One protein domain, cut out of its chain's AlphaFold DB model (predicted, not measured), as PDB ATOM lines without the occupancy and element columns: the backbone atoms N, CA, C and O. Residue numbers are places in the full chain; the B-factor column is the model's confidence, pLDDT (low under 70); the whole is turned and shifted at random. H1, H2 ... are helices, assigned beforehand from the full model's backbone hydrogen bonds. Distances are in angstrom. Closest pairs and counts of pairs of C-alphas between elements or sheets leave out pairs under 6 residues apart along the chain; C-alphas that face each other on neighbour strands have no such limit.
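What this domain is: This is residues 9 to 91 of the 111 residues of a protein of Ajellomyces dermatitidis (strain ATCC 18188 / CBS 674.68) (UniProt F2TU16). Five helices, strung singly along a winding chain and packed on no other helix, sit around a middle in which the short H3 is the nearest one; H2, the longest, is on one side, H4 on the side away from it, and H1 off to a third side. H4 and H5 follow each other nearly end to end, and a long tail without a named element, residues 73 to 91, runs from H5 back to the side of H2. The printed part has 83 residues, with five named helices in the order H1, H2, H3, H4, H5 and no named strand; the class is all helix, though the helices hold 34 of the 83 residues, under half. The whole is compact, with a radius of gyration of the C-alphas of 13.5 A, and rounded, spanning 35 by 31 by 29 A.

Where its parts are: H1 is residues 9 to 12, 5.0 A from first to last C-alpha, and begins with C-alpha 9 at (-14.202, 43.179, -18.975). H2 is residues 28 to 39, 16.6 A long, with C-alpha 28 at (-0.251, 29.849, -9.319). H3 is residues 48 to 51, 5.1 A long. H4 is residues 57 to 64, 10.2 A long. H5 is residues 67 to 72, 8.3 A long, and ends with C-alpha 72 at (-24.976, 27.279, -3.583).

How they stand to each other: No helix touches another. H1 and H3 are close but not clearly touching: their closest C-alphas, those of Cys 12 and Ile 50, are 7.9 A apart, and their centres are 11.8 A apart. H1 is apart from H2, H4 and H5. H2 is apart from H3, H4 and H5 too. H3 is apart from H4 and from H5. H4 and H5 meet only through their link of two residues. In H2, H4 and H5 every pair of O of residue i and N of residue i+4 is within hydrogen-bond range; H1 and H3, with 4 residues each, are too short for such a pair, and in each the one pair of O i and N i+3 is within range.

The domain as a whole: The two C-alphas farthest apart are those of Asn 58 and Pro 91, at 35.8 A. The printed part has no cut. The link from H1 to H2, with 15 residues, is long; that from H2 to H3 is short, and those from H3 to H4 and from H4 to H5 are tight. Residues 20 to 25 stand free, as do residues 54 to 59, of which 57 to 59 belong to H4. The mean pLDDT of the printed part is 80.1, and residues 21 to 23 and residue 83 are under 70.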
ATOM      1  N   LEU A   9     -13.062  44.094 -19.016       76.75
ATOM      2  CA  LEU A   9     -14.202  43.179 -18.975       76.75
ATOM      3  C   LEU A   9     -14.482  42.545 -20.344       76.75
ATOM      4  O   LEU A   9     -14.572  41.328 -20.457       76.75
ATOM      5  N   GLN A  10     -14.541  43.364 -21.399       77.44
ATOM      6  CA  GLN A  10     -14.764  42.895 -22.776       77.44
ATOM      7  C   GLN A  10     -13.673  41.932 -23.250       77.44
ATOM      8  O   GLN A  10     -13.927  41.030 -24.043       77.44
ATOM      9  N   ASP A  11     -12.452  42.104 -22.750       76.31
ATOM     10  CA  ASP A  11     -11.367  41.184 -23.038       76.31
ATOM     11  C   ASP A  11     -11.473  39.908 -22.208       76.31
ATOM     12  O   ASP A  11     -11.261  38.835 -22.761       76.31
ATOM     13  N   CYS A  12     -11.825  39.990 -20.924       71.81
ATOM     14  CA  CYS A  12     -11.992  38.824 -20.049       71.81
ATOM     15  C   CYS A  12     -13.144  37.909 -20.494       71.81
ATOM     16  O   CYS A  12     -13.072  36.702 -20.283       71.81
ATOM     17  N   LEU A  13     -14.166  38.466 -21.153       77.19
ATOM     18  CA  LEU A  13     -15.310  37.725 -21.694       77.19
ATOM     19  C   LEU A  13     -15.000  36.948 -22.984       77.19
ATOM     20  O   LEU A  13     -15.789  36.094 -23.386       77.19
ATOM     21  N   LYS A  14     -13.869  37.221 -23.649       79.38
ATOM     22  CA  LYS A  14     -13.474  36.478 -24.854       79.38
ATOM     23  C   LYS A  14     -13.086  35.049 -24.497       79.38
ATOM     24  O   LYS A  14     -12.402  34.799 -23.501       79.38
ATOM     25  N   GLU A  15     -13.460  34.107 -25.359       73.81
ATOM     26  CA  GLU A  15     -13.045  32.716 -25.195       73.81
ATOM     27  C   GLU A  15     -11.512  32.623 -25.164       73.81
ATOM     28  O   GLU A  15     -10.812  33.307 -25.915       73.81
ATOM     29  N   ASN A  16     -10.980  31.798 -24.260       73.00
ATOM     30  CA  ASN A  16      -9.541  31.600 -24.059       73.00
ATOM     31  C   ASN A  16      -8.748  32.852 -23.625       73.00
ATOM     32  O   ASN A  16      -7.517  32.813 -23.608       73.00
ATOM     33  N   SER A  17      -9.410  33.939 -23.208       73.50
ATOM     34  CA  SER A  17      -8.740  35.177 -22.776       73.50
ATOM     35  C   SER A  17      -7.740  34.965 -21.632       73.50
ATOM     36  O   SER A  17      -6.659  35.555 -21.619       73.50
ATOM     37  N   LEU A  18      -8.057  34.044 -20.717       71.88
ATOM     38  CA  LEU A  18      -7.219  33.692 -19.568       71.88
ATOM     39  C   LEU A  18      -6.067  32.729 -19.908       71.88
ATOM     40  O   LEU A  18      -5.151  32.574 -19.109       71.88
ATOM     41  N   ILE A  19      -6.085  32.088 -21.083       72.19
ATOM     42  CA  ILE A  19      -5.036  31.142 -21.517       72.19
ATOM     43  C   ILE A  19      -3.827  31.894 -22.084       72.19
ATOM     44  O   ILE A  19      -2.718  31.364 -22.142       72.19
ATOM     45  N   ASN A  20      -4.009  33.159 -22.474       70.12
ATOM     46  CA  ASN A  20      -2.922  33.984 -22.970       70.12
ATOM     47  C   ASN A  20      -2.020  34.455 -21.816       70.12
ATOM     48  O   ASN A  20      -2.129  35.584 -21.330       70.12
ATOM     49  N   GLU A  21      -1.091  33.588 -21.404       63.81
ATOM     50  CA  GLU A  21      -0.128  33.848 -20.325       63.81
ATOM     51  C   GLU A  21       0.751  35.083 -20.584       63.81
ATOM     52  O   GLU A  21       1.261  35.686 -19.642       63.81
ATOM     53  N   LYS A  22       0.904  35.497 -21.852       62.97
ATOM     54  CA  LYS A  22       1.625  36.726 -22.218       62.97
ATOM     55  C   LYS A  22       0.832  37.993 -21.908       62.97
ATOM     56  O   LYS A  22       1.434  39.047 -21.737       62.97
ATOM     57  N   LYS A  23      -0.501  37.906 -21.865       67.19
ATOM     58  CA  LYS A  23      -1.387  39.052 -21.624       67.19
ATOM     59  C   LYS A  23      -1.684  39.236 -20.139       67.19
ATOM     60  O   LYS A  23      -1.721  40.367 -19.663       67.19
ATOM     61  N   TYR A  24      -1.856  38.136 -19.406       71.88
ATOM     62  CA  TYR A  24      -2.211  38.177 -17.993       71.88
ATOM     63  C   TYR A  24      -1.351  37.210 -17.177       71.88
ATOM     64  O   TYR A  24      -1.417  35.994 -17.346       71.88
ATOM     65  N   MET A  25      -0.564  37.751 -16.238       75.25
ATOM     66  CA  MET A  25       0.140  36.933 -15.248       75.25
ATOM     67  C   MET A  25      -0.856  36.390 -14.221       75.25
ATOM     68  O   MET A  25      -1.223  37.076 -13.258       75.25
ATOM     69  N   LEU A  26      -1.300  35.153 -14.446       81.00
ATOM     70  CA  LEU A  26      -2.171  34.433 -13.527       81.00
ATOM     71  C   LEU A  26      -1.373  33.861 -12.341       81.00
ATOM     72  O   LEU A  26      -0.381  33.158 -12.560       81.00
ATOM     73  N   PRO A  27      -1.809  34.123 -11.096       84.12
ATOM     74  CA  PRO A  27      -1.267  33.490  -9.900       84.12
ATOM     75  C   PRO A  27      -1.319  31.958  -9.959       84.12
ATOM     76  O   PRO A  27      -2.205  31.367 -10.582       84.12
ATOM     77  N   GLN A  28      -0.387  31.304  -9.266       83.50
ATOM     78  CA  GLN A  28      -0.251  29.849  -9.319       83.50
ATOM     79  C   GLN A  28      -1.471  29.116  -8.742       83.50
ATOM     80  O   GLN A  28      -1.839  28.072  -9.280       83.50
ATOM     81  N   THR A  29      -2.146  29.674  -7.727       85.44
ATOM     82  CA  THR A  29      -3.399  29.108  -7.190       85.44
ATOM     83  C   THR A  29      -4.463  28.977  -8.280       85.44
ATOM     84  O   THR A  29      -5.142  27.959  -8.368       85.44
ATOM     85  N   ILE A  30      -4.571  29.983  -9.153       84.38
ATOM     86  CA  ILE A  30      -5.569  30.033 -10.226       84.38
ATOM     87  C   ILE A  30      -5.236  29.011 -11.313       84.38
ATOM     88  O   ILE A  30      -6.119  28.284 -11.765       84.38
ATOM     89  N   LYS A  31      -3.952  28.887 -11.676       84.88
ATOM     90  CA  LYS A  31      -3.493  27.851 -12.614       84.88
ATOM     91  C   LYS A  31      -3.774  26.442 -12.087       84.88
ATOM     92  O   LYS A  31      -4.241  25.583 -12.832       84.88
ATOM     93  N   ASP A  32      -3.510  26.209 -10.801       85.44
ATOM     94  CA  ASP A  32      -3.786  24.917 -10.175       85.44
ATOM     95  C   ASP A  32      -5.306  24.643 -10.123       85.44
ATOM     96  O   ASP A  32      -5.726  23.537 -10.457       85.44
ATOM     97  N   ALA A  33      -6.136  25.645  -9.806       85.75
ATOM     98  CA  ALA A  33      -7.596  25.519  -9.816       85.75
ATOM     99  C   ALA A  33      -8.145  25.175 -11.213       85.75
ATOM    100  O   ALA A  33      -8.937  24.247 -11.344       85.75
ATOM    101  N   MET A  34      -7.664  25.842 -12.271       85.81
ATOM    102  CA  MET A  34      -8.025  25.518 -13.660       85.81
ATOM    103  C   MET A  34      -7.682  24.066 -14.022       85.81
ATOM    104  O   MET A  34      -8.465  23.380 -14.676       85.81
ATOM    105  N   SER A  35      -6.520  23.581 -13.579       85.50
ATOM    106  CA  SER A  35      -6.089  22.196 -13.798       85.50
ATOM    107  C   SER A  35      -6.989  21.188 -13.077       85.50
ATOM    108  O   SER A  35      -7.339  20.157 -13.653       85.50
ATOM    109  N   ILE A  36      -7.390  21.488 -11.837       85.44
ATOM    110  CA  ILE A  36      -8.300  20.648 -11.047       85.44
ATOM    111  C   ILE A  36      -9.678  20.585 -11.714       85.44
ATOM    112  O   ILE A  36     -10.166  19.492 -11.975       85.44
ATOM    113  N   VAL A  37     -10.258  21.736 -12.067       87.25
ATOM    114  CA  VAL A  37     -11.565  21.829 -12.745       87.25
ATOM    115  C   VAL A  37     -11.567  21.033 -14.049       87.25
ATOM    116  O   VAL A  37     -12.458  20.218 -14.274       87.25
ATOM    117  N   ARG A  38     -10.508  21.167 -14.859       85.19
ATOM    118  CA  ARG A  38     -10.367  20.390 -16.097       85.19
ATOM    119  C   ARG A  38     -10.254  18.886 -15.842       85.19
ATOM    120  O   ARG A  38     -10.772  18.102 -16.627       85.19
ATOM    121  N   SER A  39      -9.590  18.482 -14.759       83.31
ATOM    122  CA  SER A  39      -9.473  17.066 -14.372       83.31
ATOM    123  C   SER A  39     -10.800  16.486 -13.868       83.31
ATOM    124  O   SER A  39     -11.022  15.287 -13.998       83.31
ATOM    125  N   LEU A  40     -11.684  17.333 -13.334       84.00
ATOM    126  CA  LEU A  40     -13.049  16.973 -12.944       84.00
ATOM    127  C   LEU A  40     -14.021  16.902 -14.135       84.00
ATOM    128  O   LEU A  40     -15.158  16.485 -13.956       84.00
ATOM    129  N   GLY A  41     -13.587  17.280 -15.345       85.12
ATOM    130  CA  GLY A  41     -14.434  17.311 -16.541       85.12
ATOM    131  C   GLY A  41     -15.290  18.574 -16.674       85.12
ATOM    132  O   GLY A  41     -16.092  18.674 -17.599       85.12
ATOM    133  N   GLU A  42     -15.096  19.554 -15.794       86.44
ATOM    134  CA  GLU A  42     -15.832  20.813 -15.807       86.44
ATOM    135  C   GLU A  42     -15.141  21.858 -16.701       86.44
ATOM    136  O   GLU A  42     -13.912  21.896 -16.823       86.44
ATOM    137  N   LYS A  43     -15.934  22.729 -17.341       82.50
ATOM    138  CA  LYS A  43     -15.426  23.812 -18.217       82.50
ATOM    139  C   LYS A  43     -15.428  25.180 -17.531       82.50
ATOM    140  O   LYS A  43     -14.670  26.065 -17.927       82.50
ATOM    141  N   TYR A  44     -16.277  25.363 -16.524       82.19
ATOM    142  CA  TYR A  44     -16.520  26.661 -15.906       82.19
ATOM    143  C   TYR A  44     -15.864  26.739 -14.530       82.19
ATOM    144  O   TYR A  44     -16.031  25.860 -13.689       82.19
ATOM    145  N   LEU A  45     -15.119  27.816 -14.307       84.75
ATOM    146  CA  LEU A  45     -14.495  28.143 -13.033       84.75
ATOM    147  C   LEU A  45     -14.812  29.599 -12.725       84.75
ATOM    148  O   LEU A  45     -14.543  30.481 -13.541       84.75
ATOM    149  N   TRP A  46     -15.377  29.834 -11.550       84.25
ATOM    150  CA  TRP A  46     -15.664  31.167 -11.053       84.25
ATOM    151  C   TRP A  46     -14.645  31.550  -9.975       84.25
ATOM    152  O   TRP A  46     -14.363  30.761  -9.075       84.25
ATOM    153  N   ILE A  47     -14.047  32.735 -10.113       84.38
ATOM    154  CA  ILE A  47     -13.042  33.280  -9.193       84.38
ATOM    155  C   ILE A  47     -13.342  34.763  -9.013       84.38
ATOM    156  O   ILE A  47     -13.249  35.517  -9.977       84.38
ATOM    157  N   ASP A  48     -13.627  35.200  -7.789       82.31
ATOM    158  CA  ASP A  48     -14.118  36.546  -7.460       82.31
ATOM    159  C   ASP A  48     -13.284  37.661  -8.107       82.31
ATOM    160  O   ASP A  48     -13.815  38.589  -8.714       82.31
ATOM    161  N   VAL A  49     -11.955  37.544  -8.034       80.50
ATOM    162  CA  VAL A  49     -11.019  38.549  -8.560       80.50
ATOM    163  C   VAL A  49     -11.045  38.683 -10.091       80.50
ATOM    164  O   VAL A  49     -10.620  39.714 -10.613       80.50
ATOM    165  N   ILE A  50     -11.550  37.672 -10.810       79.69
ATOM    166  CA  ILE A  50     -11.661  37.638 -12.280       79.69
ATOM    167  C   ILE A  50     -13.125  37.747 -12.746       79.69
ATOM    168  O   ILE A  50     -13.397  38.234 -13.841       79.69
ATOM    169  N   CYS A  51     -14.090  37.305 -11.951       80.06
ATOM    170  CA  CYS A  51     -15.488  37.264 -12.368       80.06
ATOM    171  C   CYS A  51     -16.300  38.476 -11.904       80.06
ATOM    172  O   CYS A  51     -17.379  38.698 -12.439       80.06
ATOM    173  N   ILE A  52     -15.785  39.262 -10.953       82.44
ATOM    174  CA  ILE A  52     -16.445  40.468 -10.439       82.44
ATOM    175  C   ILE A  52     -15.661  41.706 -10.874       82.44
ATOM    176  O   ILE A  52     -14.437  41.764 -10.728       82.44
ATOM    177  N   VAL A  53     -16.380  42.716 -11.367       84.50
ATOM    178  CA  VAL A  53     -15.824  44.031 -11.713       84.50
ATOM    179  C   VAL A  53     -15.413  44.760 -10.432       84.50
ATOM    180  O   VAL A  53     -16.246  45.077  -9.588       84.50
ATOM    181  N   GLN A  54     -14.117  45.018 -10.260       81.19
ATOM    182  CA  GLN A  54     -13.554  45.531  -9.007       81.19
ATOM    183  C   GLN A  54     -13.565  47.061  -8.901       81.19
ATOM    184  O   GLN A  54     -13.561  47.587  -7.790       81.19
ATOM    185  N   ASP A  55     -13.559  47.764 -10.036       85.62
ATOM    186  CA  ASP A  55     -13.449  49.226 -10.141       85.62
ATOM    187  C   ASP A  55     -14.802  49.958 -10.114       85.62
ATOM    188  O   ASP A  55     -14.835  51.185 -10.051       85.62
ATOM    189  N   ASP A  56     -15.917  49.225 -10.114       85.50
ATOM    190  CA  ASP A  56     -17.261  49.789 -10.011       85.50
ATOM    191  C   ASP A  56     -17.976  49.288  -8.759       85.50
ATOM    192  O   ASP A  56     -18.484  48.169  -8.727       85.50
ATOM    193  N   LEU A  57     -18.047  50.140  -7.735       84.56
ATOM    194  CA  LEU A  57     -18.643  49.800  -6.443       84.56
ATOM    195  C   LEU A  57     -20.100  49.344  -6.565       84.56
ATOM    196  O   LEU A  57     -20.493  48.407  -5.877       84.56
ATOM    197  N   ASN A  58     -20.896  49.957  -7.445       84.81
ATOM    198  CA  ASN A  58     -22.306  49.591  -7.593       84.81
ATOM    199  C   ASN A  58     -22.458  48.186  -8.189       84.81
ATOM    200  O   ASN A  58     -23.181  47.358  -7.633       84.81
ATOM    201  N   THR A  59     -21.730  47.901  -9.273       81.12
ATOM    202  CA  THR A  59     -21.713  46.572  -9.905       81.12
ATOM    203  C   THR A  59     -21.115  45.530  -8.964       81.12
ATOM    204  O   THR A  59     -21.712  44.484  -8.747       81.12
ATOM    205  N   LYS A  60     -20.010  45.854  -8.287       83.12
ATOM    206  CA  LYS A  60     -19.388  44.988  -7.286       83.12
ATOM    207  C   LYS A  60     -20.352  44.619  -6.161       83.12
ATOM    208  O   LYS A  60     -20.468  43.450  -5.817       83.12
ATOM    209  N   HIS A  61     -21.062  45.591  -5.585       84.94
ATOM    210  CA  HIS A  61     -22.049  45.318  -4.538       84.94
ATOM    211  C   HIS A  61     -23.222  44.479  -5.047       84.94
ATOM    212  O   HIS A  61     -23.737  43.649  -4.299       84.94
ATOM    213  N   HIS A  62     -23.641  44.685  -6.295       85.00
ATOM    214  CA  HIS A  62     -24.662  43.862  -6.925       85.00
ATOM    215  C   HIS A  62     -24.186  42.413  -7.098       85.00
ATOM    216  O   HIS A  62     -24.869  41.503  -6.638       85.00
ATOM    217  N   ASP A  63     -23.003  42.193  -7.669       81.81
ATOM    218  CA  ASP A  63     -22.452  40.855  -7.915       81.81
ATOM    219  C   ASP A  63     -22.164  40.107  -6.605       81.81
ATOM    220  O   ASP A  63     -22.486  38.927  -6.475       81.81
ATOM    221  N   ILE A  64     -21.643  40.809  -5.589       83.50
ATOM    222  CA  ILE A  64     -21.397  40.240  -4.254       83.50
ATOM    223  C   ILE A  64     -22.697  39.740  -3.613       83.50
ATOM    224  O   ILE A  64     -22.709  38.685  -2.983       83.50
ATOM    225  N   ARG A  65     -23.812  40.460  -3.795       84.81
ATOM    226  CA  ARG A  65     -25.125  40.041  -3.272       84.81
ATOM    227  C   ARG A  65     -25.653  38.750  -3.895       84.81
ATOM    228  O   ARG A  65     -26.566  38.183  -3.317       84.81
ATOM    229  N   HIS A  66     -25.102  38.316  -5.028       82.81
ATOM    230  CA  HIS A  66     -25.472  37.072  -5.704       82.81
ATOM    231  C   HIS A  66     -24.431  35.953  -5.506       82.81
ATOM    232  O   HIS A  66     -24.564  34.879  -6.097       82.81
ATOM    233  N   MET A  67     -23.380  36.169  -4.698       82.25
ATOM    234  CA  MET A  67     -22.365  35.139  -4.423       82.25
ATOM    235  C   MET A  67     -22.958  33.909  -3.734       82.25
ATOM    236  O   MET A  67     -22.490  32.797  -3.962       82.25
ATOM    237  N   ASP A  68     -23.998  34.091  -2.921       81.62
ATOM    238  CA  ASP A  68     -24.736  33.011  -2.263       81.62
ATOM    239  C   ASP A  68     -25.295  32.002  -3.279       81.62
ATOM    240  O   ASP A  68     -25.156  30.790  -3.100       81.62
ATOM    241  N   ILE A  69     -25.837  32.495  -4.395       83.25
ATOM    242  CA  ILE A  69     -26.344  31.668  -5.492       83.25
ATOM    243  C   ILE A  69     -25.192  30.943  -6.189       83.25
ATOM    244  O   ILE A  69     -25.334  29.769  -6.531       83.25
ATOM    245  N   VAL A  70     -24.059  31.617  -6.402       82.12
ATOM    246  CA  VAL A  70     -22.896  31.023  -7.079       82.12
ATOM    247  C   VAL A  70     -22.301  29.888  -6.249       82.12
ATOM    248  O   VAL A  70     -22.120  28.792  -6.776       82.12
ATOM    249  N   TYR A  71     -22.066  30.101  -4.952       77.38
ATOM    250  CA  TYR A  71     -21.582  29.039  -4.068       77.38
ATOM    251  C   TYR A  71     -22.611  27.913  -3.930       77.38
ATOM    252  O   TYR A  71     -22.251  26.741  -4.061       77.38
ATOM    253  N   GLY A  72     -23.893  28.251  -3.752       81.44
ATOM    254  CA  GLY A  72     -24.976  27.279  -3.583       81.44
ATOM    255  C   GLY A  72     -25.279  26.433  -4.824       81.44
ATOM    256  O   GLY A  72     -25.813  25.335  -4.693       81.44
ATOM    257  N   LYS A  73     -24.932  26.915  -6.024       84.38
ATOM    258  CA  LYS A  73     -25.090  26.184  -7.294       84.38
ATOM    259  C   LYS A  73     -23.772  25.667  -7.870       84.38
ATOM    260  O   LYS A  73     -23.764  25.146  -8.984       84.38
ATOM    261  N   SER A  74     -22.662  25.817  -7.149       84.75
ATOM    262  CA  SER A  74     -21.370  25.302  -7.594       84.75
ATOM    263  C   SER A  74     -21.343  23.773  -7.526       84.75
ATOM    264  O   SER A  74     -21.831  23.175  -6.570       84.75
ATOM    265  N   PHE A  75     -20.754  23.131  -8.539       82.69
ATOM    266  CA  PHE A  75     -20.497  21.687  -8.492       82.69
ATOM    267  C   PHE A  75     -19.455  21.348  -7.419       82.69
ATOM    268  O   PHE A  75     -19.583  20.375  -6.681       82.69
ATOM    269  N   VAL A  76     -18.422  22.188  -7.312       83.94
ATOM    270  CA  VAL A  76     -17.386  22.090  -6.289       83.94
ATOM    271  C   VAL A  76     -16.904  23.488  -5.914       83.94
ATOM    272  O   VAL A  76     -16.772  24.361  -6.773       83.94
ATOM    273  N   THR A  77     -16.600  23.691  -4.634       84.25
ATOM    274  CA  THR A  77     -15.942  24.905  -4.137       84.25
ATOM    275  C   THR A  77     -14.514  24.560  -3.719       84.25
ATOM    276  O   THR A  77     -14.300  23.696  -2.871       84.25
ATOM    277  N   ILE A  78     -13.525  25.228  -4.320       81.44
ATOM    278  CA  ILE A  78     -12.102  25.039  -4.007       81.44
ATOM    279  C   ILE A  78     -11.666  26.151  -3.051       81.44
ATOM    280  O   ILE A  78     -11.624  27.316  -3.438       81.44
ATOM    281  N   ALA A  79     -11.300  25.790  -1.820       81.94
ATOM    282  CA  ALA A  79     -10.791  26.728  -0.821       81.94
ATOM    283  C   ALA A  79      -9.311  26.452  -0.512       81.94
ATOM    284  O   ALA A  79      -8.946  25.370  -0.048       81.94
ATOM    285  N   ALA A  80      -8.448  27.442  -0.751       79.31
ATOM    286  CA  ALA A  80      -7.041  27.382  -0.361       79.31
ATOM    287  C   ALA A  80      -6.911  27.677   1.143       79.31
ATOM    288  O   ALA A  80      -6.830  28.830   1.547       79.31
ATOM    289  N   MET A  81      -6.894  26.637   1.982       75.25
ATOM    290  CA  MET A  81      -6.732  26.802   3.438       75.25
ATOM    291  C   MET A  81      -5.277  27.044   3.874       75.25
ATOM    292  O   MET A  81      -5.018  27.310   5.045       75.25
ATOM    293  N   HIS A  82      -4.317  26.910   2.956       70.69
ATOM    294  CA  HIS A  82      -2.892  27.034   3.239       70.69
ATOM    295  C   HIS A  82      -2.197  27.846   2.143       70.69
ATOM    296  O   HIS A  82      -2.403  27.587   0.956       70.69
ATOM    297  N   GLY A  83      -1.356  28.798   2.545       67.38
ATOM    298  CA  GLY A  83      -0.715  29.754   1.643       67.38
ATOM    299  C   GLY A  83      -0.952  31.192   2.088       67.38
ATOM    300  O   GLY A  83      -2.062  31.546   2.464       67.38
ATOM    301  N   ASN A  84       0.098  32.008   2.061       73.38
ATOM    302  CA  ASN A  84       0.025  33.397   2.514       73.38
ATOM    303  C   ASN A  84      -0.636  34.320   1.475       73.38
ATOM    304  O   ASN A  84      -1.210  35.341   1.828       73.38
ATOM    305  N   ASP A  85      -0.576  33.930   0.197       77.88
ATOM    306  CA  ASP A  85      -1.011  34.725  -0.950       77.88
ATOM    307  C   ASP A  85      -1.438  33.808  -2.110       77.88
ATOM    308  O   ASP A  85      -1.121  32.618  -2.130       77.88
ATOM    309  N   ALA A  86      -2.074  34.357  -3.151       74.25
ATOM    310  CA  ALA A  86      -2.500  33.611  -4.352       74.25
ATOM    311  C   ALA A  86      -1.341  33.071  -5.227       74.25
ATOM    312  O   ALA A  86      -1.543  32.455  -6.280       74.25
ATOM    313  N   THR A  87      -0.097  33.336  -4.835       77.38
ATOM    314  CA  THR A  87       1.096  32.684  -5.390       77.38
ATOM    315  C   THR A  87       1.309  31.293  -4.793       77.38
ATOM    316  O   THR A  87       2.048  30.489  -5.366       77.38
ATOM    317  N   ALA A  88       0.643  30.984  -3.677       78.25
ATOM    318  CA  ALA A  88       0.671  29.673  -3.063       78.25
ATOM    319  C   ALA A  88       0.008  28.627  -3.964       78.25
ATOM    320  O   ALA A  88      -0.931  28.884  -4.719       78.25
ATOM    321  N   ARG A  89       0.531  27.409  -3.903       76.75
ATOM    322  CA  ARG A  89       0.076  26.306  -4.750       76.75
ATOM    323  C   ARG A  89      -1.024  25.518  -4.064       76.75
ATOM    324  O   ARG A  89      -0.943  25.300  -2.860       76.75
ATOM    325  N   LEU A  90      -1.958  24.973  -4.841       79.31
ATOM    326  CA  LEU A  90      -2.950  24.048  -4.299       79.31
ATOM    327  C   LEU A  90      -2.333  22.635  -4.192       79.31
ATOM    328  O   LEU A  90      -1.852  22.092  -5.201       79.31
ATOM    329  N   PRO A  91      -2.261  22.037  -2.989       70.06
ATOM    330  CA  PRO A  91      -1.884  20.633  -2.833       70.06
ATOM    331  C   PRO A  91      -2.988  19.724  -3.404       70.06
ATOM    332  O   PRO A  91      -4.164  20.060  -3.337       70.06
TER     333      PRO A  91